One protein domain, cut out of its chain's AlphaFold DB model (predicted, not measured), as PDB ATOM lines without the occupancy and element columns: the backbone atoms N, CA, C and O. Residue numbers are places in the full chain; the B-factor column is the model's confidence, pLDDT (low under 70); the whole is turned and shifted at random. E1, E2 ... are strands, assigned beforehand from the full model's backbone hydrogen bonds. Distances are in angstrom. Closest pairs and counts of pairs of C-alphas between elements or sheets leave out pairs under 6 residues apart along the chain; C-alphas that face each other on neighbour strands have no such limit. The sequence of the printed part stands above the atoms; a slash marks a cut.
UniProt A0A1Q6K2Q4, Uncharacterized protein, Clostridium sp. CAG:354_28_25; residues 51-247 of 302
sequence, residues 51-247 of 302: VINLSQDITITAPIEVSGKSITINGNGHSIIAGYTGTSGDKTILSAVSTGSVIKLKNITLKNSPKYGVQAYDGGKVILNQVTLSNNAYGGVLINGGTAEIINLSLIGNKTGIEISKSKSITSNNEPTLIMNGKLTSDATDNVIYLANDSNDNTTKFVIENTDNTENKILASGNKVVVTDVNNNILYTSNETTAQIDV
ATOM      1  N   VAL A  51     -29.110 -33.263 -12.541       98.38
ATOM      2  CA  VAL A  51     -28.396 -32.131 -13.141       98.38
ATOM      3  C   VAL A  51     -28.190 -32.379 -14.630       98.38
ATOM      4  O   VAL A  51     -27.683 -33.419 -15.045       98.38
ATOM      5  N   ILE A  52     -28.562 -31.399 -15.445       98.81
ATOM      6  CA  ILE A  52     -28.394 -31.407 -16.895       98.81
ATOM      7  C   ILE A  52     -27.384 -30.317 -17.239       98.81
ATOM      8  O   ILE A  52     -27.647 -29.131 -17.055       98.81
ATOM      9  N   ASN A  53     -26.212 -30.729 -17.707       98.75
ATOM     10  CA  ASN A  53     -25.111 -29.859 -18.086       98.75
ATOM     11  C   ASN A  53     -25.150 -29.598 -19.594       98.75
ATOM     12  O   ASN A  53     -25.075 -30.542 -20.382       98.75
ATOM     13  N   LEU A  54     -25.216 -28.335 -20.009       98.88
ATOM     14  CA  LEU A  54     -25.015 -27.995 -21.415       98.88
ATOM     15  C   LEU A  54     -23.524 -28.062 -21.757       98.88
ATOM     16  O   LEU A  54     -22.680 -27.666 -20.947       98.88
ATOM     17  N   SER A  55     -23.204 -28.562 -22.951       98.69
ATOM     18  CA  SER A  55     -21.836 -28.558 -23.498       98.69
ATOM     19  C   SER A  55     -21.659 -27.636 -24.708       98.69
ATOM     20  O   SER A  55     -20.567 -27.561 -25.265       98.69
ATOM     21  N   GLN A  56     -22.740 -27.004 -25.162       98.62
ATOM     22  CA  GLN A  56     -22.768 -25.997 -26.219       98.62
ATOM     23  C   GLN A  56     -24.083 -25.216 -26.149       98.62
ATOM     24  O   GLN A  56     -25.003 -25.598 -25.422       98.62
ATOM     25  N   ASP A  57     -24.183 -24.144 -26.933       98.94
ATOM     26  CA  ASP A  57     -25.456 -23.464 -27.159       98.94
ATOM     27  C   ASP A  57     -26.447 -24.410 -27.859       98.94
ATOM     28  O   ASP A  57     -26.085 -25.133 -28.792       98.94
ATOM     29  N   ILE A  58     -27.707 -24.390 -27.419       98.94
ATOM     30  CA  ILE A  58     -28.784 -25.226 -27.955       98.94
ATOM     31  C   ILE A  58     -29.909 -24.333 -28.464       98.94
ATOM     32  O   ILE A  58     -30.514 -23.577 -27.705       98.94
ATOM     33  N   THR A  59     -30.230 -24.455 -29.749       98.88
ATOM     34  CA  THR A  59     -31.451 -23.878 -30.314       98.88
ATOM     35  C   THR A  59     -32.582 -24.888 -30.191       98.88
ATOM     36  O   THR A  59     -32.435 -26.014 -30.658       98.88
ATOM     37  N   ILE A  60     -33.695 -24.479 -29.585       98.75
ATOM     38  CA  ILE A  60     -34.905 -25.295 -29.446       98.75
ATOM     39  C   ILE A  60     -35.978 -24.838 -30.437       98.75
ATOM     40  O   ILE A  60     -36.090 -23.657 -30.766       98.75
ATOM     41  N   THR A  61     -36.786 -25.770 -30.912       97.94
ATOM     42  CA  THR A  61     -37.849 -25.584 -31.901       97.94
ATOM     43  C   THR A  61     -39.242 -25.549 -31.271       97.94
ATOM     44  O   THR A  61     -40.210 -25.206 -31.950       97.94
ATOM     45  N   ALA A  62     -39.347 -25.819 -29.968       97.31
ATOM     46  CA  ALA A  62     -40.571 -25.662 -29.192       97.31
ATOM     47  C   ALA A  62     -40.279 -25.296 -27.722       97.31
ATOM     48  O   ALA A  62     -39.203 -25.624 -27.224       97.31
ATOM     49  N   PRO A  63     -41.234 -24.652 -27.020       97.88
ATOM     50  CA  PRO A  63     -41.226 -24.511 -25.561       97.88
ATOM     51  C   PRO A  63     -41.007 -25.834 -24.824       97.88
ATOM     52  O   PRO A  63     -41.467 -26.882 -25.282       97.88
ATOM     53  N   ILE A  64     -40.375 -25.776 -23.650       98.38
ATOM     54  CA  ILE A  64     -40.156 -26.943 -22.791       98.38
ATOM     55  C   ILE A  64     -40.838 -26.735 -21.436       98.38
ATOM     56  O   ILE A  64     -40.550 -25.785 -20.709       98.38
ATOM     57  N   GLU A  65     -41.696 -27.681 -21.061       98.00
ATOM     58  CA  GLU A  65     -42.350 -27.714 -19.753       98.00
ATOM     59  C   GLU A  65     -41.697 -28.753 -18.834       98.00
ATOM     60  O   GLU A  65     -41.389 -29.876 -19.238       98.00
ATOM     61  N   VAL A  66     -41.519 -28.384 -17.566       98.44
ATOM     62  CA  VAL A  66     -41.064 -29.274 -16.496       98.44
ATOM     63  C   VAL A  66     -42.190 -29.410 -15.482       98.44
ATOM     64  O   VAL A  66     -42.610 -28.422 -14.878       98.44
ATOM     65  N   SER A  67     -42.659 -30.644 -15.288       97.56
ATOM     66  CA  SER A  67     -43.755 -30.959 -14.371       97.56
ATOM     67  C   SER A  67     -43.401 -32.096 -13.408       97.56
ATOM     68  O   SER A  67     -42.784 -33.091 -13.804       97.56
ATOM     69  N   GLY A  68     -43.791 -31.939 -12.139       97.12
ATOM     70  CA  GLY A  68     -43.729 -32.960 -11.094       97.12
ATOM     71  C   GLY A  68     -42.316 -33.390 -10.703       97.12
ATOM     72  O   GLY A  68     -42.137 -34.533 -10.284       97.12
ATOM     73  N   LYS A  69     -41.313 -32.530 -10.915       96.94
ATOM     74  CA  LYS A  69     -39.910 -32.829 -10.606       96.94
ATOM     75  C   LYS A  69     -39.086 -31.585 -10.271       96.94
ATOM     76  O   LYS A  69     -39.367 -30.495 -10.772       96.94
ATOM     77  N   SER A  70     -38.020 -31.770  -9.498       98.19
ATOM     78  CA  SER A  70     -37.007 -30.755  -9.194       98.19
ATOM     79  C   SER A  70     -35.684 -31.064  -9.890       98.19
ATOM     80  O   SER A  70     -35.005 -32.015  -9.523       98.19
ATOM     81  N   ILE A  71     -35.280 -30.247 -10.862       98.56
ATOM     82  CA  ILE A  71     -34.054 -30.472 -11.647       98.56
ATOM     83  C   ILE A  71     -33.175 -29.224 -11.694       98.56
ATOM     84  O   ILE A  71     -33.647 -28.100 -11.511       98.56
ATOM     85  N   THR A  72     -31.890 -29.421 -11.982       98.81
ATOM     86  CA  THR A  72     -30.950 -28.339 -12.293       98.81
ATOM     87  C   THR A  72     -30.571 -28.380 -13.764       98.81
ATOM     88  O   THR A  72     -30.146 -29.418 -14.260       98.81
ATOM     89  N   ILE A  73     -30.657 -27.243 -14.449       98.88
ATOM     90  CA  ILE A  73     -30.069 -27.042 -15.773       98.88
ATOM     91  C   ILE A  73     -28.893 -26.085 -15.594       98.88
ATOM     92  O   ILE A  73     -29.061 -24.896 -15.308       98.88
ATOM     93  N   ASN A  74     -27.692 -26.632 -15.720       98.88
ATOM     94  CA  ASN A  74     -26.449 -25.889 -15.655       98.88
ATOM     95  C   ASN A  74     -25.981 -25.583 -17.079       98.88
ATOM     96  O   ASN A  74     -25.573 -26.479 -17.818       98.88
ATOM     97  N   GLY A  75     -26.035 -24.312 -17.462       98.88
ATOM     98  CA  GLY A  75     -25.635 -23.872 -18.789       98.88
ATOM     99  C   GLY A  75     -24.136 -23.953 -19.029       98.88
ATOM    100  O   GLY A  75     -23.736 -23.968 -20.183       98.88
ATOM    101  N   ASN A  76     -23.293 -23.999 -17.989       98.62
ATOM    102  CA  ASN A  76     -21.832 -23.905 -18.141       98.62
ATOM    103  C   ASN A  76     -21.380 -22.714 -19.017       98.62
ATOM    104  O   ASN A  76     -20.352 -22.780 -19.683       98.62
ATOM    105  N   GLY A  77     -22.141 -21.615 -19.010       98.75
ATOM    106  CA  GLY A  77     -21.897 -20.429 -19.832       98.75
ATOM    107  C   GLY A  77     -22.554 -20.467 -21.216       98.75
ATOM    108  O   GLY A  77     -22.406 -19.513 -21.975       98.75
ATOM    109  N   HIS A  78     -23.288 -21.530 -21.551       98.94
ATOM    110  CA  HIS A  78     -24.002 -21.679 -22.818       98.94
ATOM    111  C   HIS A  78     -25.424 -21.111 -22.789       98.94
ATOM    112  O   HIS A  78     -25.980 -20.767 -21.739       98.94
ATOM    113  N   SER A  79     -26.016 -21.009 -23.978       98.94
ATOM    114  CA  SER A  79     -27.364 -20.490 -24.201       98.94
ATOM    115  C   SER A  79     -28.384 -21.581 -24.541       98.94
ATOM    116  O   SER A  79     -28.070 -22.517 -25.272       98.94
ATOM    117  N   ILE A  80     -29.641 -21.382 -24.132       98.94
ATOM    118  CA  ILE A  80     -30.816 -21.956 -24.802       98.94
ATOM    119  C   ILE A  80     -31.470 -20.849 -25.636       98.94
ATOM    120  O   ILE A  80     -31.738 -19.751 -25.140       98.94
ATOM    121  N   ILE A  81     -31.693 -21.120 -26.918       98.88
ATOM    122  CA  ILE A  81     -32.144 -20.139 -27.908       98.88
ATOM    123  C   ILE A  81     -33.492 -20.587 -28.457       98.88
ATOM    124  O   ILE A  81     -33.596 -21.683 -29.005       98.88
ATOM    125  N   ALA A  82     -34.515 -19.740 -28.367       98.62
ATOM    126  CA  ALA A  82     -35.766 -20.013 -29.063       98.62
ATOM    127  C   ALA A  82     -35.564 -19.860 -30.581       98.62
ATOM    128  O   ALA A  82     -35.312 -18.766 -31.086       98.62
ATOM    129  N   GLY A  83     -35.669 -20.970 -31.312       98.06
ATOM    130  CA  GLY A  83     -35.678 -21.038 -32.777       98.06
ATOM    131  C   GLY A  83     -37.086 -21.038 -33.379       98.06
ATOM    132  O   GLY A  83     -37.247 -21.268 -34.575       98.06
ATOM    133  N   TYR A  84     -38.108 -20.808 -32.555       97.12
ATOM    134  CA  TYR A  84     -39.519 -20.804 -32.933       97.12
ATOM    135  C   TYR A  84     -40.134 -19.406 -32.823       97.12
ATOM    136  O   TYR A  84     -39.562 -18.498 -32.226       97.12
ATOM    137  N   THR A  85     -41.318 -19.223 -33.411       93.88
ATOM    138  CA  THR A  85     -42.037 -17.940 -33.456       93.88
ATOM    139  C   THR A  85     -43.478 -18.078 -32.950       93.88
ATOM    140  O   THR A  85     -43.947 -19.174 -32.635       93.88
ATOM    141  N   GLY A  86     -44.197 -16.954 -32.873       85.00
ATOM    142  CA  GLY A  86     -45.630 -16.905 -32.568       85.00
ATOM    143  C   GLY A  86     -45.955 -16.284 -31.210       85.00
ATOM    144  O   GLY A  86     -45.126 -16.250 -30.312       85.00
ATOM    145  N   THR A  87     -47.182 -15.782 -31.064       72.56
ATOM    146  CA  THR A  87     -47.629 -15.019 -29.880       72.56
ATOM    147  C   THR A  87     -48.809 -15.661 -29.142       72.56
ATOM    148  O   THR A  87     -49.229 -15.173 -28.093       72.56
ATOM    149  N   SER A  88     -49.344 -16.776 -29.646       80.75
ATOM    150  CA  SER A  88     -50.457 -17.508 -29.030       80.75
ATOM    151  C   SER A  88     -49.981 -18.675 -28.155       80.75
ATOM    152  O   SER A  88     -48.952 -19.301 -28.428       80.75
ATOM    153  N   GLY A  89     -50.750 -18.984 -27.106       84.00
ATOM    154  CA  GLY A  89     -50.421 -20.033 -26.128       84.00
ATOM    155  C   GLY A  89     -49.152 -19.736 -25.326       84.00
ATOM    156  O   GLY A  89     -48.635 -18.618 -25.387       84.00
ATOM    157  N   ASP A  90     -48.637 -20.716 -24.588       86.06
ATOM    158  CA  ASP A  90     -47.305 -20.582 -23.996       86.06
ATOM    159  C   ASP A  90     -46.239 -20.644 -25.107       86.06
ATOM    160  O   ASP A  90     -46.308 -21.453 -26.044       86.06
ATOM    161  N   LYS A  91     -45.306 -19.695 -25.057       94.62
ATOM    162  CA  LYS A  91     -44.142 -19.588 -25.948       94.62
ATOM    163  C   LYS A  91     -42.865 -19.322 -25.156       94.62
ATOM    164  O   LYS A  91     -41.855 -18.942 -25.741       94.62
ATOM    165  N   THR A  92     -42.913 -19.525 -23.846       98.00
ATOM    166  CA  THR A  92     -41.772 -19.415 -22.949       98.00
ATOM    167  C   THR A  92     -40.743 -20.499 -23.257       98.00
ATOM    168  O   THR A  92     -41.117 -21.598 -23.650       98.00
ATOM    169  N   ILE A  93     -39.444 -20.210 -23.117       98.81
ATOM    170  CA  ILE A  93     -38.394 -21.215 -23.378       98.81
ATOM    171  C   ILE A  93     -38.509 -22.370 -22.375       98.81
ATOM    172  O   ILE A  93     -38.540 -23.532 -22.778       98.81
ATOM    173  N   LEU A  94     -38.597 -22.047 -21.079       98.81
ATOM    174  CA  LEU A  94     -38.741 -23.019 -19.993       98.81
ATOM    175  C   LEU A  94     -39.861 -22.630 -19.026       98.81
ATOM    176  O   LEU A  94     -39.834 -21.539 -18.455       98.81
ATOM    177  N   SER A  95     -40.778 -23.558 -18.768       98.75
ATOM    178  CA  SER A  95     -41.885 -23.372 -17.824       98.75
ATOM    179  C   SER A  95     -41.847 -24.441 -16.730       98.75
ATOM    180  O   SER A  95     -41.914 -25.635 -17.015       98.75
ATOM    181  N   ALA A  96     -41.752 -24.027 -15.464       98.81
ATOM    182  CA  ALA A  96     -42.021 -24.894 -14.317       98.81
ATOM    183  C   ALA A  96     -43.529 -24.877 -14.042       98.81
ATOM    184  O   ALA A  96     -44.077 -23.821 -13.720       98.81
ATOM    185  N   VAL A  97     -44.199 -26.022 -14.179       97.62
ATOM    186  CA  VAL A  97     -45.671 -26.098 -14.217       97.62
ATOM    187  C   VAL A  97     -46.203 -26.892 -13.032       97.62
ATOM    188  O   VAL A  97     -45.873 -28.068 -12.883       97.62
ATOM    189  N   SER A  98     -47.077 -26.268 -12.243       96.38
ATOM    190  CA  SER A  98     -47.736 -26.843 -11.064       96.38
ATOM    191  C   SER A  98     -46.832 -27.047  -9.843       96.38
ATOM    192  O   SER A  98     -45.607 -27.153  -9.940       96.38
ATOM    193  N   THR A  99     -47.452 -27.127  -8.665       96.25
ATOM    194  CA  THR A  99     -46.773 -27.428  -7.397       96.25
ATOM    195  C   THR A  99     -45.930 -28.706  -7.485       96.25
ATOM    196  O   THR A  99     -46.380 -29.733  -7.989       96.25
ATOM    197  N   GLY A 100     -44.707 -28.647  -6.949       95.31
ATOM    198  CA  GLY A 100     -43.729 -29.744  -6.986       95.31
ATOM    199  C   GLY A 100     -42.750 -29.664  -8.162       95.31
ATOM    200  O   GLY A 100     -41.727 -30.347  -8.153       95.31
ATOM    201  N   SER A 101     -43.004 -28.792  -9.137       98.56
ATOM    202  CA  SER A 101     -42.102 -28.545 -10.261       98.56
ATOM    203  C   SER A 101     -41.103 -27.453  -9.921       98.56
ATOM    204  O   SER A 101     -41.492 -26.323  -9.627       98.56
ATOM    205  N   VAL A 102     -39.810 -27.768  -9.981       98.81
ATOM    206  CA  VAL A 102     -38.740 -26.806  -9.698       98.81
ATOM    207  C   VAL A 102     -37.668 -26.873 -10.776       98.81
ATOM    208  O   VAL A 102     -37.030 -27.910 -10.956       98.81
ATOM    209  N   ILE A 103     -37.409 -25.747 -11.439       98.88
ATOM    210  CA  ILE A 103     -36.272 -25.597 -12.354       98.88
ATOM    211  C   ILE A 103     -35.220 -24.718 -11.683       98.88
ATOM    212  O   ILE A 103     -35.462 -23.547 -11.396       98.88
ATOM    213  N   LYS A 104     -34.028 -25.264 -11.456       98.94
ATOM    214  CA  LYS A 104     -32.863 -24.496 -11.006       98.94
ATOM    215  C   LYS A 104     -31.993 -24.184 -12.216       98.94
ATOM    216  O   LYS A 104     -31.395 -25.090 -12.790       98.94
ATOM    217  N   LEU A 105     -31.931 -22.922 -12.613       98.94
ATOM    218  CA  LEU A 105     -31.082 -22.454 -13.702       98.94
ATOM    219  C   LEU A 105     -29.769 -21.922 -13.135       98.94
ATOM    220  O   LEU A 105     -29.767 -21.094 -12.221       98.94
ATOM    221  N   LYS A 106     -28.652 -22.409 -13.684       98.88
ATOM    222  CA  LYS A 106     -27.305 -22.006 -13.273       98.88
ATOM    223  C   LYS A 106     -26.437 -21.647 -14.471       98.88
ATOM    224  O   LYS A 106     -26.351 -22.455 -15.389       98.88
ATOM    225  N   ASN A 107     -25.744 -20.504 -14.423       98.88
ATOM    226  CA  ASN A 107     -24.722 -20.098 -15.402       98.88
ATOM    227  C   ASN A 107     -25.179 -20.312 -16.860       98.88
ATOM    228  O   ASN A 107     -24.593 -21.111 -17.595       98.88
ATOM    229  N   ILE A 108     -26.292 -19.683 -17.234       98.94
ATOM    230  CA  ILE A 108     -26.989 -19.946 -18.499       98.94
ATOM    231  C   ILE A 108     -27.617 -18.672 -19.063       98.94
ATOM    232  O   ILE A 108     -28.067 -17.805 -18.313       98.94
ATOM    233  N   THR A 109     -27.684 -18.576 -20.392       98.94
ATOM    234  CA  THR A 109     -28.461 -17.536 -21.082       98.94
ATOM    235  C   THR A 109     -29.703 -18.131 -21.744       98.94
ATOM    236  O   THR A 109     -29.593 -19.117 -22.462       98.94
ATOM    237  N   LEU A 110     -30.884 -17.542 -21.556       98.94
ATOM    238  CA  LEU A 110     -32.094 -17.899 -22.309       98.94
ATOM    239  C   LEU A 110     -32.486 -16.692 -23.160       98.94
ATOM    240  O   LEU A 110     -32.663 -15.597 -22.617       98.94
ATOM    241  N   LYS A 111     -32.590 -16.868 -24.481       98.75
ATOM    242  CA  LYS A 111     -32.750 -15.719 -25.380       98.75
ATOM    243  C   LYS A 111     -33.660 -15.929 -26.579       98.75
ATOM    244  O   LYS A 111     -33.838 -17.050 -27.060       98.75
ATOM    245  N   ASN A 112     -34.139 -14.798 -27.095       98.56
ATOM    246  CA  ASN A 112     -34.954 -14.662 -28.304       98.56
ATOM    247  C   ASN A 112     -36.342 -15.312 -28.208       98.56
ATOM    248  O   ASN A 112     -36.929 -15.660 -29.233       98.56
ATOM    249  N   SER A 113     -36.880 -15.490 -26.998       98.25
ATOM    250  CA  SER A 113     -38.221 -16.042 -26.830       98.25
ATOM    251  C   SER A 113     -39.275 -15.145 -27.486       98.25
ATOM    252  O   SER A 113     -39.282 -13.933 -27.246       98.25
ATOM    253  N   PRO A 114     -40.244 -15.709 -28.228       97.12
ATOM    254  CA  PRO A 114     -41.426 -14.975 -28.677       97.12
ATOM    255  C   PRO A 114     -42.333 -14.499 -27.533       97.12
ATOM    256  O   PRO A 114     -43.239 -13.698 -27.767       97.12
ATOM    257  N   LYS A 115     -42.118 -14.999 -26.309       95.88
ATOM    258  CA  LYS A 115     -42.750 -14.509 -25.081       95.88
ATOM    259  C   LYS A 115     -41.712 -14.315 -23.986       95.88
ATOM    260  O   LYS A 115     -40.964 -13.346 -24.060       95.88
ATOM    261  N   TYR A 116     -41.683 -15.205 -22.996       98.31
ATOM    262  CA  TYR A 116     -40.839 -15.080 -21.817       98.31
ATOM    263  C   TYR A 116     -39.607 -15.974 -21.918       98.31
ATOM    264  O   TYR A 116     -39.628 -17.011 -22.588       98.31
ATOM    265  N   GLY A 117     -38.521 -15.597 -21.254       98.69
ATOM    266  CA  GLY A 117     -37.368 -16.482 -21.109       98.69
ATOM    267  C   GLY A 117     -37.716 -17.675 -20.217       98.69
ATOM    268  O   GLY A 117     -37.503 -18.821 -20.591       98.69
ATOM    269  N   VAL A 118     -38.314 -17.421 -19.056       98.94
ATOM    270  CA  VAL A 118     -38.680 -18.473 -18.101       98.94
ATOM    271  C   VAL A 118     -39.994 -18.156 -17.393       98.94
ATOM    272  O   VAL A 118     -40.308 -16.988 -17.164       98.94
ATOM    273  N   GLN A 119     -40.749 -19.192 -17.026       98.81
ATOM    274  CA  GLN A 119     -42.030 -19.062 -16.339       98.81
ATOM    275  C   GLN A 119     -42.127 -19.988 -15.125       98.81
ATOM    276  O   GLN A 119     -41.780 -21.168 -15.179       98.81
ATOM    277  N   ALA A 120     -42.664 -19.444 -14.039       98.88
ATOM    278  CA  ALA A 120     -43.153 -20.185 -12.886       98.88
ATOM    279  C   ALA A 120     -44.686 -20.156 -12.911       98.88
ATOM    280  O   ALA A 120     -45.280 -19.090 -12.751       98.88
ATOM    281  N   TYR A 121     -45.326 -21.301 -13.163       98.56
ATOM    282  CA  TYR A 121     -46.766 -21.391 -13.409       98.56
ATOM    283  C   TYR A 121     -47.492 -22.219 -12.352       98.56
ATOM    284  O   TYR A 121     -47.099 -23.357 -12.089       98.56
ATOM    285  N   ASP A 122     -48.587 -21.680 -11.814       97.81
ATOM    286  CA  ASP A 122     -49.562 -22.405 -10.982       97.81
ATOM    287  C   ASP A 122     -48.924 -23.201  -9.821       97.81
ATOM    288  O   ASP A 122     -49.201 -24.376  -9.595       97.81
ATOM    289  N   GLY A 123     -48.015 -22.568  -9.080       98.31
ATOM    290  CA  GLY A 123     -47.259 -23.192  -7.986       98.31
ATOM    291  C   GLY A 123     -45.918 -23.818  -8.388       98.31
ATOM    292  O   GLY A 123     -45.187 -24.290  -7.517       98.31
ATOM    293  N   GLY A 124     -45.558 -23.807  -9.675       98.75
ATOM    294  CA  GLY A 124     -44.198 -24.124 -10.117       98.75
ATOM    295  C   GLY A 124     -43.182 -23.099  -9.602       98.75
ATOM    296  O   GLY A 124     -43.525 -21.938  -9.375       98.75
ATOM    297  N   LYS A 125     -41.922 -23.516  -9.425       98.94
ATOM    298  CA  LYS A 125     -40.828 -22.666  -8.930       98.94
ATOM    299  C   LYS A 125     -39.646 -22.618  -9.895       98.94
ATOM    300  O   LYS A 125     -39.213 -23.644 -10.420       98.94
ATOM    301  N   VAL A 126     -39.056 -21.437 -10.060       98.94
ATOM    302  CA  VAL A 126     -37.790 -21.249 -10.781       98.94
ATOM    303  C   VAL A 126     -36.755 -20.582  -9.882       98.94
ATOM    304  O   VAL A 126     -37.082 -19.674  -9.127       98.94
ATOM    305  N   ILE A 127     -35.511 -21.053  -9.930       98.94
ATOM    306  CA  ILE A 127     -34.384 -20.484  -9.175       98.94
ATOM    307  C   ILE A 127     -33.325 -20.032 -10.171       98.94
ATOM    308  O   ILE A 127     -32.876 -20.839 -10.986       98.94
ATOM    309  N   LEU A 128     -32.933 -18.761 -10.113       98.94
ATOM    310  CA  LEU A 128     -32.115 -18.101 -11.128       98.94
ATOM    311  C   LEU A 128     -30.760 -17.680 -10.541       98.94
ATOM    312  O   LEU A 128     -30.646 -16.654  -9.872       98.94
ATOM    313  N   ASN A 129     -29.725 -18.490 -10.782       98.88
ATOM    314  CA  ASN A 129     -28.363 -18.259 -10.296       98.88
ATOM    315  C   ASN A 129     -27.383 -18.057 -11.457       98.88
ATOM    316  O   ASN A 129     -27.027 -19.010 -12.145       98.88
ATOM    317  N   GLN A 130     -26.900 -16.831 -11.640       98.88
ATOM    318  CA  GLN A 130     -26.056 -16.442 -12.776       98.88
ATOM    319  C   GLN A 130     -26.781 -16.728 -14.092       98.88
ATOM    320  O   GLN A 130     -26.317 -17.487 -14.943       98.88
ATOM    321  N   VAL A 131     -27.981 -16.167 -14.211       99.00
ATOM    322  CA  VAL A 131     -28.836 -16.323 -15.384       99.00
ATOM    323  C   VAL A 131     -28.903 -15.003 -16.131       99.00
ATOM    324  O   VAL A 131     -29.125 -13.957 -15.526       99.00
ATOM    325  N   THR A 132     -28.780 -15.066 -17.453       98.94
ATOM    326  CA  THR A 132     -29.091 -13.942 -18.338       98.94
ATOM    327  C   THR A 132     -30.344 -14.271 -19.134       98.94
ATOM    328  O   THR A 132     -30.400 -15.292 -19.816       98.94
ATOM    329  N   LEU A 133     -31.352 -13.408 -19.081       98.94
ATOM    330  CA  LEU A 133     -32.540 -13.513 -19.926       98.94
ATOM    331  C   LEU A 133     -32.509 -12.345 -20.896       98.94
ATOM    332  O   LEU A 133     -32.472 -11.194 -20.448       98.94
ATOM    333  N   SER A 134     -32.484 -12.620 -22.200       98.75
ATOM    334  CA  SER A 134     -32.283 -11.549 -23.174       98.75
ATOM    335  C   SER A 134     -33.103 -11.622 -24.449       98.75
ATOM    336  O   SER A 134     -33.420 -12.697 -24.959       98.75
ATOM    337  N   ASN A 135     -33.413 -10.443 -24.990       98.38
ATOM    338  CA  ASN A 135     -34.127 -10.264 -26.257       98.38
ATOM    339  C   ASN A 135     -35.448 -11.049 -26.331       98.38
ATOM    340  O   ASN A 135     -35.824 -11.548 -27.394       98.38
ATOM    341  N   ASN A 136     -36.137 -11.209 -25.202       98.00
ATOM    342  CA  ASN A 136     -37.447 -11.845 -25.168       98.00
ATOM    343  C   ASN A 136     -38.519 -10.804 -25.524       98.00
ATOM    344  O   ASN A 136     -38.468  -9.660 -25.069       98.00
ATOM    345  N   ALA A 137     -39.487 -11.179 -26.362       96.12
ATOM    346  CA  ALA A 137     -40.486 -10.240 -26.879       96.12
ATOM    347  C   ALA A 137     -41.494  -9.762 -25.811       96.12
ATOM    348  O   ALA A 137     -42.216  -8.788 -26.035       96.12
ATOM    349  N   TYR A 138     -41.553 -10.450 -24.665       94.88
ATOM    350  CA  TYR A 138     -42.258 -10.047 -23.446       94.88
ATOM    351  C   TYR A 138     -41.238  -9.866 -22.301       94.88
ATOM    352  O   TYR A 138     -40.171  -9.289 -22.516       94.88
ATOM    353  N   GLY A 139     -41.559 -10.305 -21.084       96.31
ATOM    354  CA  GLY A 139     -40.648 -10.258 -19.947       96.31
ATOM    355  C   GLY A 139     -39.494 -11.251 -20.066       96.31
ATOM    356  O   GLY A 139     -39.574 -12.243 -20.790       96.31
ATOM    357  N   GLY A 140     -38.426 -11.039 -19.304       98.56
ATOM    358  CA  GLY A 140     -37.453 -12.100 -19.053       98.56
ATOM    359  C   GLY A 140     -38.088 -13.237 -18.247       98.56
ATOM    360  O   GLY A 140     -38.034 -14.397 -18.657       98.56
ATOM    361  N   VAL A 141     -38.738 -12.891 -17.133       98.94
ATOM    362  CA  VAL A 141     -39.394 -13.835 -16.216       98.94
ATOM    363  C   VAL A 141     -40.896 -13.582 -16.192       98.94
ATOM    364  O   VAL A 141     -41.317 -12.430 -16.133       98.94
ATOM    365  N   LEU A 142     -41.687 -14.651 -16.163       98.81
ATOM    366  CA  LEU A 142     -43.104 -14.609 -15.816       98.81
ATOM    367  C   LEU A 142     -43.363 -15.410 -14.535       98.81
ATOM    368  O   LEU A 142     -43.177 -16.626 -14.495       98.81
ATOM    369  N   ILE A 143     -43.845 -14.739 -13.495       98.88
ATOM    370  CA  ILE A 143     -44.337 -15.364 -12.267       98.88
ATOM    371  C   ILE A 143     -45.856 -15.400 -12.373       98.88
ATOM    372  O   ILE A 143     -46.517 -14.450 -11.980       98.88
ATOM    373  N   ASN A 144     -46.400 -16.477 -12.942       98.25
ATOM    374  CA  ASN A 144     -47.826 -16.637 -13.218       98.25
ATOM    375  C   ASN A 144     -48.464 -17.563 -12.175       98.25
ATOM    376  O   ASN A 144     -48.628 -18.764 -12.404       98.25
ATOM    377  N   GLY A 145     -48.737 -17.022 -10.986       98.31
ATOM    378  CA  GLY A 145     -49.212 -17.797  -9.832       98.31
ATOM    379  C   GLY A 145     -48.215 -18.846  -9.313       98.31
ATOM    380  O   GLY A 145     -48.629 -19.807  -8.668       98.31
ATOM    381  N   GLY A 146     -46.928 -18.710  -9.643       98.75
ATOM    382  CA  GLY A 146     -45.830 -19.547  -9.148       98.75
ATOM    383  C   GLY A 146     -44.816 -18.750  -8.325       98.75
ATOM    384  O   GLY A 146     -45.116 -17.667  -7.829       98.75
ATOM    385  N   THR A 147     -43.593 -19.269  -8.214       98.94
ATOM    386  CA  THR A 147     -42.501 -18.629  -7.463       98.94
ATOM    387  C   THR A 147     -41.243 -18.459  -8.313       98.94
ATOM    388  O   THR A 147     -40.780 -19.417  -8.932       98.94
ATOM    389  N   ALA A 148     -40.624 -17.280  -8.283       98.94
ATOM    390  CA  ALA A 148     -39.258 -17.091  -8.770       98.94
ATOM    391  C   ALA A 148     -38.328 -16.699  -7.622       98.94
ATOM    392  O   ALA A 148     -38.672 -15.860  -6.799       98.94
ATOM    393  N   GLU A 149     -37.140 -17.292  -7.584       98.94
ATOM    394  CA  GLU A 149     -36.071 -16.934  -6.656       98.94
ATOM    395  C   GLU A 149     -34.871 -16.395  -7.432       98.94
ATOM    396  O   GLU A 149     -34.334 -17.066  -8.318       98.94
ATOM    397  N   ILE A 150     -34.452 -15.178  -7.093       98.88
ATOM    398  CA  ILE A 150     -33.391 -14.446  -7.777       98.88
ATOM    399  C   ILE A 150     -32.128 -14.487  -6.933       98.88
ATOM    400  O   ILE A 150     -32.059 -13.846  -5.891       98.88
ATOM    401  N   ILE A 151     -31.115 -15.211  -7.399       98.88
ATOM    402  CA  ILE A 151     -29.792 -15.241  -6.762       98.88
ATOM    403  C   ILE A 151     -28.837 -14.322  -7.525       98.88
ATOM    404  O   ILE A 151     -28.139 -13.502  -6.942       98.88
ATOM    405  N   ASN A 152     -28.809 -14.440  -8.852       98.81
ATOM    406  CA  ASN A 152     -28.089 -13.512  -9.716       98.81
ATOM    407  C   ASN A 152     -28.729 -13.552 -11.106       98.81
ATOM    408  O   ASN A 152     -28.607 -14.558 -11.813       98.81
ATOM    409  N   LEU A 153     -29.445 -12.486 -11.456       98.94
ATOM    410  CA  LEU A 153     -30.196 -12.367 -12.700       98.94
ATOM    411  C   LEU A 153     -29.817 -11.085 -13.439       98.94
ATOM    412  O   LEU A 153     -29.897  -9.994 -12.878       98.94
ATOM    413  N   SER A 154     -29.506 -11.228 -14.727       98.88
ATOM    414  CA  SER A 154     -29.370 -10.120 -15.668       98.88
ATOM    415  C   SER A 154     -30.489 -10.137 -16.708       98.88
ATOM    416  O   SER A 154     -30.701 -11.133 -17.402       98.88
ATOM    417  N   LEU A 155     -31.175  -9.008 -16.852       98.88
ATOM    418  CA  LEU A 155     -32.236  -8.769 -17.828       98.88
ATOM    419  C   LEU A 155     -31.705  -7.812 -18.898       98.88
ATOM    420  O   LEU A 155     -31.252  -6.723 -18.561       98.88
ATOM    421  N   ILE A 156     -31.694  -8.236 -20.165       98.50
ATOM    422  CA  ILE A 156     -31.084  -7.454 -21.253       98.50
ATOM    423  C   ILE A 156     -31.990  -7.444 -22.484       98.50
ATOM    424  O   ILE A 156     -32.250  -8.495 -23.066       98.50
ATOM    425  N   GLY A 157     -32.456  -6.277 -22.919       97.62
ATOM    426  CA  GLY A 157     -33.212  -6.127 -24.168       97.62
ATOM    427  C   GLY A 157     -34.563  -6.852 -24.199       97.62
ATOM    428  O   GLY A 157     -35.091  -7.124 -25.276       97.62
ATOM    429  N   ASN A 158     -35.117  -7.210 -23.037       97.88
ATOM    430  CA  ASN A 158     -36.478  -7.747 -22.928       97.88
ATOM    431  C   ASN A 158     -37.498  -6.598 -22.961       97.88
ATOM    432  O   ASN A 158     -37.169  -5.468 -22.599       97.88
ATOM    433  N   LYS A 159     -38.752  -6.870 -23.339       94.88
ATOM    434  CA  LYS A 159     -39.811  -5.842 -23.313       94.88
ATOM    435  C   LYS A 159     -40.125  -5.364 -21.889       94.88
ATOM    436  O   LYS A 159     -40.397  -4.184 -21.691       94.88
ATOM    437  N   THR A 160     -40.110  -6.280 -20.925       96.50
ATOM    438  CA  THR A 160     -40.183  -6.013 -19.478       96.50
ATOM    439  C   THR A 160     -39.173  -6.901 -18.749       96.50
ATOM    440  O   THR A 160     -38.560  -7.787 -19.350       96.50
ATOM    441  N   GLY A 161     -38.957  -6.677 -17.455       98.38
ATOM    442  CA  GLY A 161     -38.069  -7.521 -16.661       98.38
ATOM    443  C   GLY A 161     -38.761  -8.777 -16.128       98.38
ATOM    444  O   GLY A 161     -38.874  -9.790 -16.819       98.38
ATOM    445  N   ILE A 162     -39.194  -8.706 -14.874       98.88
ATOM    446  CA  ILE A 162     -39.956  -9.732 -14.165       98.88
ATOM    447  C   ILE A 162     -41.421  -9.314 -14.177       98.88
ATOM    448  O   ILE A 162     -41.779  -8.304 -13.577       98.88
ATOM    449  N   GLU A 163     -42.269 -10.085 -14.841       98.69
ATOM    450  CA  GLU A 163     -43.713  -9.901 -14.788       98.69
ATOM    451  C   GLU A 163     -44.315 -10.709 -13.635       98.69
ATOM    452  O   GLU A 163     -44.113 -11.923 -13.547       98.69
ATOM    453  N   ILE A 164     -45.064 -10.032 -12.766       98.81
ATOM    454  CA  ILE A 164     -45.842 -10.632 -11.681       98.81
ATOM    455  C   ILE A 164     -47.302 -10.663 -12.118       98.81
ATOM    456  O   ILE A 164     -47.901  -9.610 -12.350       98.81
ATOM    457  N   SER A 165     -47.865 -11.863 -12.238       98.12
ATOM    458  CA  SER A 165     -49.239 -12.051 -12.695       98.12
ATOM    459  C   SER A 165     -49.880 -13.313 -12.131       98.12
ATOM    460  O   SER A 165     -49.230 -14.217 -11.605       98.12
ATOM    461  N   LYS A 166     -51.193 -13.414 -12.271       97.81
ATOM    462  CA  LYS A 166     -51.946 -14.632 -12.012       97.81
ATOM    463  C   LYS A 166     -53.056 -14.699 -13.031       97.81
ATOM    464  O   LYS A 166     -54.069 -14.020 -12.920       97.81
ATOM    465  N   SER A 167     -52.869 -15.545 -14.030       95.56
ATOM    466  CA  SER A 167     -53.835 -15.723 -15.107       95.56
ATOM    467  C   SER A 167     -55.190 -16.178 -14.569       95.56
ATOM    468  O   SER A 167     -55.263 -17.031 -13.685       95.56
ATOM    469  N   LYS A 168     -56.279 -15.706 -15.183       95.88
ATOM    470  CA  LYS A 168     -57.661 -16.142 -14.884       95.88
ATOM    471  C   LYS A 168     -57.896 -17.651 -15.011       95.88
ATOM    472  O   LYS A 168     -58.864 -18.164 -14.458       95.88
ATOM    473  N   SER A 169     -57.044 -18.361 -15.753       94.06
ATOM    474  CA  SER A 169     -57.092 -19.821 -15.876       94.06
ATOM    475  C   SER A 169     -56.596 -20.555 -14.627       94.06
ATOM    476  O   SER A 169     -56.888 -21.739 -14.478       94.06
ATOM    477  N   ILE A 170     -55.851 -19.884 -13.744       96.00
ATOM    478  CA  ILE A 170     -55.316 -20.467 -12.515       96.00
ATOM    479  C   ILE A 170     -56.377 -20.371 -11.422       96.00
ATOM    480  O   ILE A 170     -56.704 -19.288 -10.939       96.00
ATOM    481  N   THR A 171     -56.896 -21.526 -11.014       94.44
ATOM    482  CA  THR A 171     -57.919 -21.643  -9.963       94.44
ATOM    483  C   THR A 171     -57.345 -22.021  -8.601       94.44
ATOM    484  O   THR A 171     -58.071 -21.994  -7.608       94.44
ATOM    485  N   SER A 172     -56.058 -22.371  -8.532       94.56
ATOM    486  CA  SER A 172     -55.371 -22.625  -7.268       94.56
ATOM    487  C   SER A 172     -55.277 -21.348  -6.429       94.56
ATOM    488  O   SER A 172     -55.313 -20.226  -6.942       94.56
ATOM    489  N   ASN A 173     -55.118 -21.501  -5.115       93.62
ATOM    490  CA  ASN A 173     -54.991 -20.370  -4.187       93.62
ATOM    491  C   ASN A 173     -53.558 -19.822  -4.095       93.62
ATOM    492  O   ASN A 173     -53.279 -19.008  -3.224       93.62
ATOM    493  N   ASN A 174     -52.657 -20.250  -4.981       94.06
ATOM    494  CA  ASN A 174     -51.269 -19.804  -4.971       94.06
ATOM    495  C   ASN A 174     -51.186 -18.308  -5.303       94.06
ATOM    496  O   ASN A 174     -51.893 -17.820  -6.191       94.06
ATOM    497  N   GLU A 175     -50.325 -17.590  -4.597       97.56
ATOM    498  CA  GLU A 175     -50.000 -16.195  -4.882       97.56
ATOM    499  C   GLU A 175     -48.709 -16.155  -5.709       97.56
ATOM    500  O   GLU A 175     -47.820 -16.976  -5.476       97.56
ATOM    501  N   PRO A 176     -48.578 -15.240  -6.684       98.88
ATOM    502  CA  PRO A 176     -47.291 -14.987  -7.314       98.88
ATOM    503  C   PRO A 176     -46.278 -14.576  -6.241       98.88
ATOM    504  O   PRO A 176     -46.552 -13.674  -5.446       98.88
ATOM    505  N   THR A 177     -45.120 -15.230  -6.212       98.94
ATOM    506  CA  THR A 177     -44.083 -14.968  -5.205       98.94
ATOM    507  C   THR A 177     -42.740 -14.681  -5.859       98.94
ATOM    508  O   THR A 177     -42.256 -15.466  -6.678       98.94
ATOM    509  N   LEU A 178     -42.108 -13.581  -5.462       98.94
ATOM    510  CA  LEU A 178     -40.752 -13.224  -5.858       98.94
ATOM    511  C   LEU A 178     -39.840 -13.229  -4.629       98.94
ATOM    512  O   LEU A 178     -40.010 -12.432  -3.717       98.94
ATOM    513  N   ILE A 179     -38.854 -14.117  -4.614       98.88
ATOM    514  CA  ILE A 179     -37.848 -14.196  -3.556       98.88
ATOM    515  C   ILE A 179     -36.576 -13.527  -4.067       98.88
ATOM    516  O   ILE A 179     -35.985 -13.969  -5.055       98.88
ATOM    517  N   MET A 180     -36.134 -12.479  -3.384       98.69
ATOM    518  CA  MET A 180     -34.922 -11.741  -3.703       98.69
ATOM    519  C   MET A 180     -33.772 -12.208  -2.796       98.69
ATOM    520  O   MET A 180     -33.702 -11.901  -1.605       98.69
ATOM    521  N   ASN A 181     -32.878 -13.014  -3.371       98.56
ATOM    522  CA  ASN A 181     -31.811 -13.756  -2.690       98.56
ATOM    523  C   ASN A 181     -30.415 -13.445  -3.256       98.56
ATOM    524  O   ASN A 181     -29.539 -14.308  -3.318       98.56
ATOM    525  N   GLY A 182     -30.217 -12.213  -3.724       97.94
ATOM    526  CA  GLY A 182     -28.932 -11.772  -4.250       97.94
ATOM    527  C   GLY A 182     -29.070 -10.554  -5.145       97.94
ATOM    528  O   GLY A 182     -29.527  -9.510  -4.690       97.94
ATOM    529  N   LYS A 183     -28.666 -10.676  -6.411       98.50
ATOM    530  CA  LYS A 183     -28.509  -9.533  -7.316       98.50
ATOM    531  C   LYS A 183     -29.454  -9.560  -8.513       98.50
ATOM    532  O   LYS A 183     -29.593 -10.583  -9.185       98.50
ATOM    533  N   LEU A 184     -30.028  -8.401  -8.816       98.69
ATOM    534  CA  LEU A 184     -30.824  -8.128 -10.003       98.69
ATOM    535  C   LEU A 184     -30.194  -6.978 -10.790       98.69
ATOM    536  O   LEU A 184     -30.031  -5.876 -10.273       98.69
ATOM    537  N   THR A 185     -29.871  -7.217 -12.058       98.31
ATOM    538  CA  THR A 185     -29.407  -6.175 -12.979       98.31
ATOM    539  C   THR A 185     -30.278  -6.113 -14.220       98.31
ATOM    540  O   THR A 185     -30.698  -7.140 -14.753       98.31
ATOM    541  N   SER A 186     -30.511  -4.903 -14.709       98.38
ATOM    542  CA  SER A 186     -31.290  -4.637 -15.914       98.38
ATOM    543  C   SER A 186     -30.656  -3.512 -16.729       98.38
ATOM    544  O   SER A 186     -30.087  -2.583 -16.153       98.38
ATOM    545  N   ASP A 187     -30.750  -3.600 -18.057       96.25
ATOM    546  CA  ASP A 187     -30.408  -2.512 -18.983       96.25
ATOM    547  C   ASP A 187     -31.554  -1.501 -19.179       96.25
ATOM    548  O   ASP A 187     -31.325  -0.386 -19.643       96.25
ATOM    549  N   ALA A 188     -32.772  -1.864 -18.771       92.31
ATOM    550  CA  ALA A 188     -33.899  -0.957 -18.588       92.31
ATOM    551  C   ALA A 188     -33.975  -0.448 -17.140       92.31
ATOM    552  O   ALA A 188     -33.613  -1.170 -16.208       92.31
ATOM    553  N   THR A 189     -34.505   0.763 -16.950       84.06
ATOM    554  CA  THR A 189     -34.790   1.340 -15.621       84.06
ATOM    555  C   THR A 189     -36.258   1.209 -15.216       84.06
ATOM    556  O   THR A 189     -36.559   1.014 -14.039       84.06
ATOM    557  N   ASP A 190     -37.168   1.260 -16.191       86.44
ATOM    558  CA  ASP A 190     -38.612   1.156 -15.980       86.44
ATOM    559  C   ASP A 190     -39.102  -0.272 -16.228       86.44
ATOM    560  O   ASP A 190     -38.622  -0.961 -17.129       86.44
ATOM    561  N   ASN A 191     -40.106  -0.709 -15.460       91.94
ATOM    562  CA  ASN A 191     -40.755  -2.021 -15.613       91.94
ATOM    563  C   ASN A 191     -39.786  -3.217 -15.526       91.94
ATOM    564  O   ASN A 191     -40.042  -4.288 -16.088       91.94
ATOM    565  N   VAL A 192     -38.677  -3.051 -14.794       97.94
ATOM    566  CA  VAL A 192     -37.791  -4.162 -14.399       97.94
ATOM    567  C   VAL A 192     -38.550  -5.150 -13.521       97.94
ATOM    568  O   VAL A 192     -38.369  -6.356 -13.648       97.94
ATOM    569  N   ILE A 193     -39.456  -4.642 -12.692       98.56
ATOM    570  CA  ILE A 193     -40.595  -5.403 -12.193       98.56
ATOM    571  C   ILE A 193     -41.833  -4.802 -12.851       98.56
ATOM    572  O   ILE A 193     -42.056  -3.594 -12.773       98.56
ATOM    573  N   TYR A 194     -42.607  -5.639 -13.526       98.56
ATOM    574  CA  TYR A 194     -43.855  -5.273 -14.174       98.56
ATOM    575  C   TYR A 194     -45.006  -5.992 -13.472       98.56
ATOM    576  O   TYR A 194     -45.010  -7.213 -13.336       98.56
ATOM    577  N   LEU A 195     -45.979  -5.221 -13.004       98.44
ATOM    578  CA  LEU A 195     -47.177  -5.714 -12.340       98.44
ATOM    579  C   LEU A 195     -48.266  -5.834 -13.405       98.44
ATOM    580  O   LEU A 195     -48.670  -4.821 -13.981       98.44
ATOM    581  N   ALA A 196     -48.704  -7.056 -13.711       96.69
ATOM    582  CA  ALA A 196     -49.657  -7.272 -14.792       96.69
ATOM    583  C   ALA A 196     -50.972  -6.516 -14.544       96.69
ATOM    584  O   ALA A 196     -51.480  -6.445 -13.427       96.69
ATOM    585  N   ASN A 197     -51.506  -5.915 -15.607       94.19
ATOM    586  CA  ASN A 197     -52.723  -5.104 -15.560       94.19
ATOM    587  C   ASN A 197     -53.608  -5.292 -16.802       94.19
ATOM    588  O   ASN A 197     -54.399  -4.415 -17.159       94.19
ATOM    589  N   ASP A 198     -53.471  -6.433 -17.479       91.81
ATOM    590  CA  ASP A 198     -54.261  -6.771 -18.655       91.81
ATOM    591  C   ASP A 198     -55.536  -7.559 -18.311       91.81
ATOM    592  O   ASP A 198     -55.774  -7.999 -17.188       91.81
ATOM    593  N   SER A 199     -56.399  -7.742 -19.311       93.56
ATOM    594  CA  SER A 199     -57.711  -8.363 -19.133       93.56
ATOM    595  C   SER A 199     -57.673  -9.857 -18.796       93.56
ATOM    596  O   SER A 199     -58.719 -10.399 -18.426       93.56
ATOM    597  N   ASN A 200     -56.530 -10.533 -18.919       91.75
ATOM    598  CA  ASN A 200     -56.353 -11.937 -18.546       91.75
ATOM    599  C   ASN A 200     -55.720 -12.109 -17.163       91.75
ATOM    600  O   ASN A 200     -55.691 -13.238 -16.665       91.75
ATOM    601  N   ASP A 201     -55.272 -11.020 -16.541       95.88
ATOM    602  CA  ASP A 201     -54.762 -11.032 -15.179       95.88
ATOM    603  C   ASP A 201     -55.905 -11.086 -14.148       95.88
ATOM    604  O   ASP A 201     -57.017 -10.586 -14.356       95.88
ATOM    605  N   ASN A 202     -55.634 -11.776 -13.046       96.44
ATOM    606  CA  ASN A 202     -56.496 -11.951 -11.885       96.44
ATOM    607  C   ASN A 202     -55.677 -11.851 -10.586       96.44
ATOM    608  O   ASN A 202     -56.010 -12.486  -9.581       96.44
ATOM    609  N   THR A 203     -54.570 -11.107 -10.610       98.19
ATOM    610  CA  THR A 203     -53.723 -10.905  -9.440       98.19
ATOM    611  C   THR A 203     -54.439  -9.991  -8.462       98.19
ATOM    612  O   THR A 203     -54.630  -8.806  -8.707       98.19
ATOM    613  N   THR A 204     -54.834 -10.541  -7.319       97.25
ATOM    614  CA  THR A 204     -55.400  -9.756  -6.211       97.25
ATOM    615  C   THR A 204     -54.376  -9.486  -5.117       97.25
ATOM    616  O   THR A 204     -54.526  -8.527  -4.365       97.25
ATOM    617  N   LYS A 205     -53.349 -10.334  -5.021       98.19
ATOM    618  CA  LYS A 205     -52.251 -10.267  -4.059       98.19
ATOM    619  C   LYS A 205     -51.014 -10.941  -4.647       98.19
ATOM    620  O   LYS A 205     -51.156 -11.926  -5.373       98.19
ATOM    621  N   PHE A 206     -49.836 -10.429  -4.317       98.81
ATOM    622  CA  PHE A 206     -48.556 -11.089  -4.563       98.81
ATOM    623  C   PHE A 206     -47.599 -10.843  -3.397       98.81
ATOM    624  O   PHE A 206     -47.756  -9.880  -2.646       98.81
ATOM    625  N   VAL A 207     -46.615 -11.728  -3.265       98.88
ATOM    626  CA  VAL A 207     -45.661 -11.748  -2.152       98.88
ATOM    627  C   VAL A 207     -44.262 -11.470  -2.670       98.88
ATOM    628  O   VAL A 207     -43.849 -12.032  -3.690       98.88
ATOM    629  N   ILE A 208     -43.519 -10.634  -1.953       98.88
ATOM    630  CA  ILE A 208     -42.090 -10.461  -2.177       98.88
ATOM    631  C   ILE A 208     -41.339 -10.707  -0.872       98.88
ATOM    632  O   ILE A 208     -41.671 -10.150   0.169       98.88
ATOM    633  N   GLU A 209     -40.303 -11.536  -0.941       98.62
ATOM    634  CA  GLU A 209     -39.464 -11.881   0.205       98.62
ATOM    635  C   GLU A 209     -38.027 -11.419  -0.049       98.62
ATOM    636  O   GLU A 209     -37.350 -11.936  -0.940       98.62
ATOM    637  N   ASN A 210     -37.541 -10.467   0.749       98.44
ATOM    638  CA  ASN A 210     -36.124 -10.109   0.782       98.44
ATOM    639  C   ASN A 210     -35.397 -11.037   1.759       98.44
ATOM    640  O   ASN A 210     -35.748 -11.104   2.935       98.44
ATOM    641  N   THR A 211     -34.372 -11.744   1.291       97.75
ATOM    642  CA  THR A 211     -33.504 -12.538   2.178       97.75
ATOM    643  C   THR A 211     -32.320 -11.711   2.682       97.75
ATOM    644  O   THR A 211     -31.949 -10.710   2.066       97.75
ATOM    645  N   ASP A 212     -31.638 -12.200   3.718       95.56
ATOM    646  CA  ASP A 212     -30.407 -11.587   4.244       95.56
ATOM    647  C   ASP A 212     -29.250 -11.533   3.229       95.56
ATOM    648  O   ASP A 212     -28.298 -10.777   3.417       95.56
ATOM    649  N   ASN A 213     -29.309 -12.322   2.148       94.69
ATOM    650  CA  ASN A 213     -28.272 -12.340   1.111       94.69
ATOM    651  C   ASN A 213     -28.496 -11.293   0.013       94.69
ATOM    652  O   ASN A 213     -27.701 -11.229  -0.926       94.69
ATOM    653  N   THR A 214     -29.599 -10.540   0.052       95.62
ATOM    654  CA  THR A 214     -29.935  -9.658  -1.062       95.62
ATOM    655  C   THR A 214     -28.985  -8.463  -1.179       95.62
ATOM    656  O   THR A 214     -28.732  -7.750  -0.212       95.62
ATOM    657  N   GLU A 215     -28.480  -8.217  -2.390       96.94
ATOM    658  CA  GLU A 215     -27.797  -6.970  -2.767       96.94
ATOM    659  C   GLU A 215     -28.801  -5.906  -3.232       96.94
ATOM    660  O   GLU A 215     -28.478  -4.717  -3.260       96.94
ATOM    661  N   ASN A 216     -30.009  -6.336  -3.615       97.44
ATOM    662  CA  ASN A 216     -31.075  -5.460  -4.074       97.44
ATOM    663  C   ASN A 216     -32.357  -5.733  -3.296       97.44
ATOM    664  O   ASN A 216     -32.958  -6.790  -3.464       97.44
ATOM    665  N   LYS A 217     -32.804  -4.811  -2.445       97.56
ATOM    666  CA  LYS A 217     -34.098  -4.989  -1.776       97.56
ATOM    667  C   LYS A 217     -35.229  -4.620  -2.719       97.56
ATOM    668  O   LYS A 217     -35.088  -3.711  -3.531       97.56
ATOM    669  N   ILE A 218     -36.353  -5.308  -2.592       98.38
ATOM    670  CA  ILE A 218     -37.594  -4.943  -3.265       98.38
ATOM    671  C   ILE A 218     -38.590  -4.526  -2.192       98.38
ATOM    672  O   ILE A 218     -38.824  -5.284  -1.257       98.38
ATOM    673  N   LEU A 219     -39.138  -3.322  -2.308       98.44
ATOM    674  CA  LEU A 219     -39.911  -2.665  -1.254       98.44
ATOM    675  C   LEU A 219     -41.210  -2.094  -1.834       98.44
ATOM    676  O   LEU A 219     -41.255  -1.727  -3.014       98.44
ATOM    677  N   ALA A 220     -42.262  -2.003  -1.023       98.44
ATOM    678  CA  ALA A 220     -43.516  -1.371  -1.421       98.44
ATOM    679  C   ALA A 220     -43.384   0.154  -1.364       98.44
ATOM    680  O   ALA A 220     -42.910   0.714  -0.388       98.44
ATOM    681  N   SER A 221     -43.825   0.857  -2.403       97.50
ATOM    682  CA  SER A 221     -43.867   2.323  -2.430       97.50
ATOM    683  C   SER A 221     -45.257   2.756  -2.879       97.50
ATOM    684  O   SER A 221     -45.495   3.037  -4.059       97.50
ATOM    685  N   GLY A 222     -46.204   2.769  -1.940       96.75
ATOM    686  CA  GLY A 222     -47.617   2.997  -2.234       96.75
ATOM    687  C   GLY A 222     -48.198   1.855  -3.070       96.75
ATOM    688  O   GLY A 222     -48.231   0.712  -2.632       96.75
ATOM    689  N   ASN A 223     -48.660   2.155  -4.284       97.25
ATOM    690  CA  ASN A 223     -49.229   1.169  -5.210       97.25
ATOM    691  C   ASN A 223     -48.215   0.633  -6.240       97.25
ATOM    692  O   ASN A 223     -48.606   0.126  -7.292       97.25
ATOM    693  N   LYS A 224     -46.917   0.773  -5.955       97.75
ATOM    694  CA  LYS A 224     -45.788   0.315  -6.775       97.75
ATOM    695  C   LYS A 224     -44.831  -0.511  -5.927       97.75
ATOM    696  O   LYS A 224     -44.894  -0.482  -4.700       97.75
ATOM    697  N   VAL A 225     -43.885  -1.160  -6.592       98.19
ATOM    698  CA  VAL A 225     -42.668  -1.668  -5.963       98.19
ATOM    699  C   VAL A 225     -41.447  -0.931  -6.498       98.19
ATOM    700  O   VAL A 225     -41.395  -0.537  -7.669       98.19
ATOM    701  N   VAL A 226     -40.458  -0.759  -5.632       97.75
ATOM    702  CA  VAL A 226     -39.143  -0.218  -5.977       97.75
ATOM    703  C   VAL A 226     -38.077  -1.259  -5.689       97.75
ATOM    704  O   VAL A 226     -38.192  -2.031  -4.740       97.75
ATOM    705  N   VAL A 227     -37.040  -1.284  -6.519       98.19
ATOM    706  CA  VAL A 227     -35.826  -2.063  -6.271       98.19
ATOM    707  C   VAL A 227     -34.747  -1.095  -5.832       98.19
ATOM    708  O   VAL A 227     -34.497  -0.123  -6.545       98.19
ATOM    709  N   THR A 228     -34.103  -1.348  -4.699       97.50
ATOM    710  CA  THR A 228     -33.053  -0.485  -4.155       97.50
ATOM    711  C   THR A 228     -31.687  -1.161  -4.166       97.50
ATOM    712  O   THR A 228     -31.574  -2.376  -4.333       97.50
ATOM    713  N   ASP A 229     -30.623  -0.371  -4.043       95.56
ATOM    714  CA  ASP A 229     -29.287  -0.873  -3.726       95.56
ATOM    715  C   ASP A 229     -29.096  -1.062  -2.207       95.56
ATOM    716  O   ASP A 229     -29.980  -0.783  -1.395       95.56
ATOM    717  N   VAL A 230     -27.902  -1.508  -1.806       91.19
ATOM    718  CA  VAL A 230     -27.519  -1.683  -0.392       91.19
ATOM    719  C   VAL A 230     -27.547  -0.392   0.434       91.19
ATOM    720  O   VAL A 230     -27.570  -0.457   1.660       91.19
ATOM    721  N   ASN A 231     -27.540   0.772  -0.217       92.31
ATOM    722  CA  ASN A 231     -27.634   2.078   0.424       92.31
ATOM    723  C   ASN A 231     -29.070   2.616   0.396       92.31
ATOM    724  O   ASN A 231     -29.265   3.783   0.711       92.31
ATOM    725  N   ASN A 232     -30.059   1.797   0.024       93.69
ATOM    726  CA  ASN A 232     -31.466   2.168  -0.102       93.69
ATOM    727  C   ASN A 232     -31.753   3.222  -1.198       93.69
ATOM    728  O   ASN A 232     -32.795   3.870  -1.184       93.69
ATOM    729  N   ASN A 233     -30.860   3.385  -2.182       95.19
ATOM    730  CA  ASN A 233     -31.146   4.204  -3.361       95.19
ATOM    731  C   ASN A 233     -32.025   3.421  -4.333       95.19
ATOM    732  O   ASN A 233     -31.710   2.275  -4.657       95.19
ATOM    733  N   ILE A 234     -33.080   4.045  -4.858       96.06
ATOM    734  CA  ILE A 234     -33.944   3.430  -5.873       96.06
ATOM    735  C   ILE A 234     -33.159   3.237  -7.179       96.06
ATOM    736  O   ILE A 234     -32.663   4.193  -7.773       96.06
ATOM    737  N   LEU A 235     -33.091   1.989  -7.637       96.81
ATOM    738  CA  LEU A 235     -32.531   1.583  -8.924       96.81
ATOM    739  C   LEU A 235     -33.617   1.478  -9.992       96.81
ATOM    740  O   LEU A 235     -33.446   1.969 -11.106       96.81
ATOM    741  N   TYR A 236     -34.729   0.825  -9.645       97.69
ATOM    742  CA  TYR A 236     -35.812   0.498 -10.570       97.69
ATOM    743  C   TYR A 236     -37.168   0.749  -9.922       97.69
ATOM    744  O   TYR A 236     -37.332   0.557  -8.718       97.69
ATOM    745  N   THR A 237     -38.155   1.135 -10.728       96.69
ATOM    746  CA  THR A 237     -39.538   1.346 -10.276       96.69
ATOM    747  C   THR A 237     -40.506   0.585 -11.180       96.69
ATOM    748  O   THR A 237     -40.337   0.551 -12.402       96.69
ATOM    749  N   SER A 238     -41.521  -0.043 -10.584       98.25
ATOM    750  CA  SER A 238     -42.593  -0.704 -11.331       98.25
ATOM    751  C   SER A 238     -43.668   0.272 -11.813       98.25
ATOM    752  O   SER A 238     -43.780   1.413 -11.357       98.25
ATOM    753  N   ASN A 239     -44.549  -0.213 -12.685       97.69
ATOM    754  CA  ASN A 239     -45.866   0.389 -12.862       97.69
ATOM    755  C   ASN A 239     -46.733   0.244 -11.596       97.69
ATOM    756  O   ASN A 239     -46.376  -0.443 -10.639       97.69
ATOM    757  N   GLU A 240     -47.893   0.895 -11.618       97.44
ATOM    758  CA  GLU A 240     -48.889   0.831 -10.545       97.44
ATOM    759  C   GLU A 240     -49.737  -0.439 -10.614       97.44
ATOM    760  O   GLU A 240     -49.971  -0.984 -11.698       97.44
ATOM    761  N   THR A 241     -50.246  -0.858  -9.456       97.50
ATOM    762  CA  THR A 241     -51.188  -1.969  -9.309       97.50
ATOM    763  C   THR A 241     -52.339  -1.628  -8.364       97.50
ATOM    764  O   THR A 241     -52.250  -0.723  -7.538       97.50
ATOM    765  N   THR A 242     -53.433  -2.379  -8.468       96.94
ATOM    766  CA  THR A 242     -54.492  -2.421  -7.446       96.94
ATOM    767  C   THR A 242     -54.423  -3.684  -6.590       96.94
ATOM    768  O   THR A 242     -55.222  -3.834  -5.668       96.94
ATOM    769  N   ALA A 243     -53.524  -4.616  -6.915       97.75
ATOM    770  CA  ALA A 243     -53.293  -5.809  -6.117       97.75
ATOM    771  C   ALA A 243     -52.633  -5.444  -4.783       97.75
ATOM    772  O   ALA A 243     -51.863  -4.487  -4.692       97.75
ATOM    773  N   GLN A 244     -52.905  -6.241  -3.754       98.19
ATOM    774  CA  GLN A 244     -52.186  -6.145  -2.495       98.19
ATOM    775  C   GLN A 244     -50.716  -6.532  -2.705       98.19
ATOM    776  O   GLN A 244     -50.420  -7.613  -3.220       98.19
ATOM    777  N   ILE A 245     -49.818  -5.653  -2.267       98.62
ATOM    778  CA  ILE A 245     -48.376  -5.881  -2.240       98.62
ATOM    779  C   ILE A 245     -48.023  -6.372  -0.833       98.62
ATOM    780  O   ILE A 245     -48.286  -5.671   0.140       98.62
ATOM    781  N   ASP A 246     -47.488  -7.586  -0.717       98.44
ATOM    782  CA  ASP A 246     -47.059  -8.166   0.559       98.44
ATOM    783  C   ASP A 246     -45.532  -8.185   0.624       98.44
ATOM    784  O   ASP A 246     -44.881  -9.114   0.140       98.44
ATOM    785  N   VAL A 247     -44.984  -7.075   1.122       98.19
ATOM    786  CA  VAL A 247     -43.560  -6.819   1.359       98.19
ATOM    787  C   VAL A 247     -43.424  -5.629   2.312       98.19
ATOM    788  O   VAL A 247     -44.375  -4.877   2.513       98.19
TER     789      VAL A 247
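What this domain is: This is residues 51 to 247 of the 302 residues of an uncharacterized protein of Clostridium sp. CAG:354_28_25 (UniProt A0A1Q6K2Q4). The chain winds in stacked turns, a solenoid whose two walls are parallel sheets: E3, E6, E8, E10, E12 and E14 on one side, and a twisted sheet around the sharply bent E7, E9, E11 and E13 on the other. At the end of the stack beside E13 to E15, a small antiparallel sheet, E16 to E18, covers the turns with its strands crossed to theirs. The printed part has 197 residues, no named helix and nineteen named strands, E1 to E19 in order, and its class is all strand. It is compact, with a radius of gyration of the C-alphas of 15.3 A and spans of 44 by 37 by 28 A.

Where its parts are: E1, residues 51 to 54, begins at C-alpha 51 (-28.396, -32.131, -13.141). Then come E2 (58 to 60), E3 (64 to 67), E4 (70 to 74), E5 (79 to 82) and E6 (94 to 97). E7 (102 to 111) measures 20.1 A, E8 is 118 to 121, and E9 (125 to 134) measures 20.0 A. E10 is 139 to 144, E11 (147 to 156) measures 21.1 A, E12 is 160 to 165, and E13 (177 to 186) measures 19.6 A. E14 (193 to 195), E15 (205 to 210, 16.8 A), E16 (217 to 221), E17 (224 to 228), E18 (234 to 237) and E19 (244 to 246) follow, E19 ending at C-alpha 246 (-47.059, -8.166, 0.559).

How they stand to each other: In the branched sheet, E4 and E5 lie on one side of E7 and E9 on the other side; N 105 and O 127 of E7 and E9 are 2.8 A apart. E7 bends by 102 degrees at residue 107 and E13 by 101 degrees at residue 182. E1 and E2 are edge strands, E1 the parallel neighbour of E4 and E2 that of E5; the further neighbour pairs E9 and E11, E11 and E13, E13 and E15, and E15 and E19 are parallel too, with N 178 and O 207 of E13 and E15 2.9 A apart. The sheet E3 E6 E8 E10 E12 E14 faces the branched sheet, and the parts that face each other are 7.3 A apart centre to centre; the closest C-alphas of E8 and E11 are those of Ala 120 and Thr 147, 5.7 A apart. N 143 and O 163 of E10 and E12 are 2.8 A apart. E16, E17 and E18 form a meander, each strand the antiparallel neighbour of the one before, with N 219 and O 226 2.9 A apart; its strands stand at 69 degrees to those of the branched sheet, which it faces. The three sheets make a stack, face to face in turn.

The domain as a whole: The C-alphas of Ser 55 and Gly 222, the two farthest apart, are 46.0 A from each other. The printed part has no cut. The links E5 to E6 and E12 to E13 are long, 11 residues each. The mean pLDDT of the printed part is 97.1, and no printed residue is under 70.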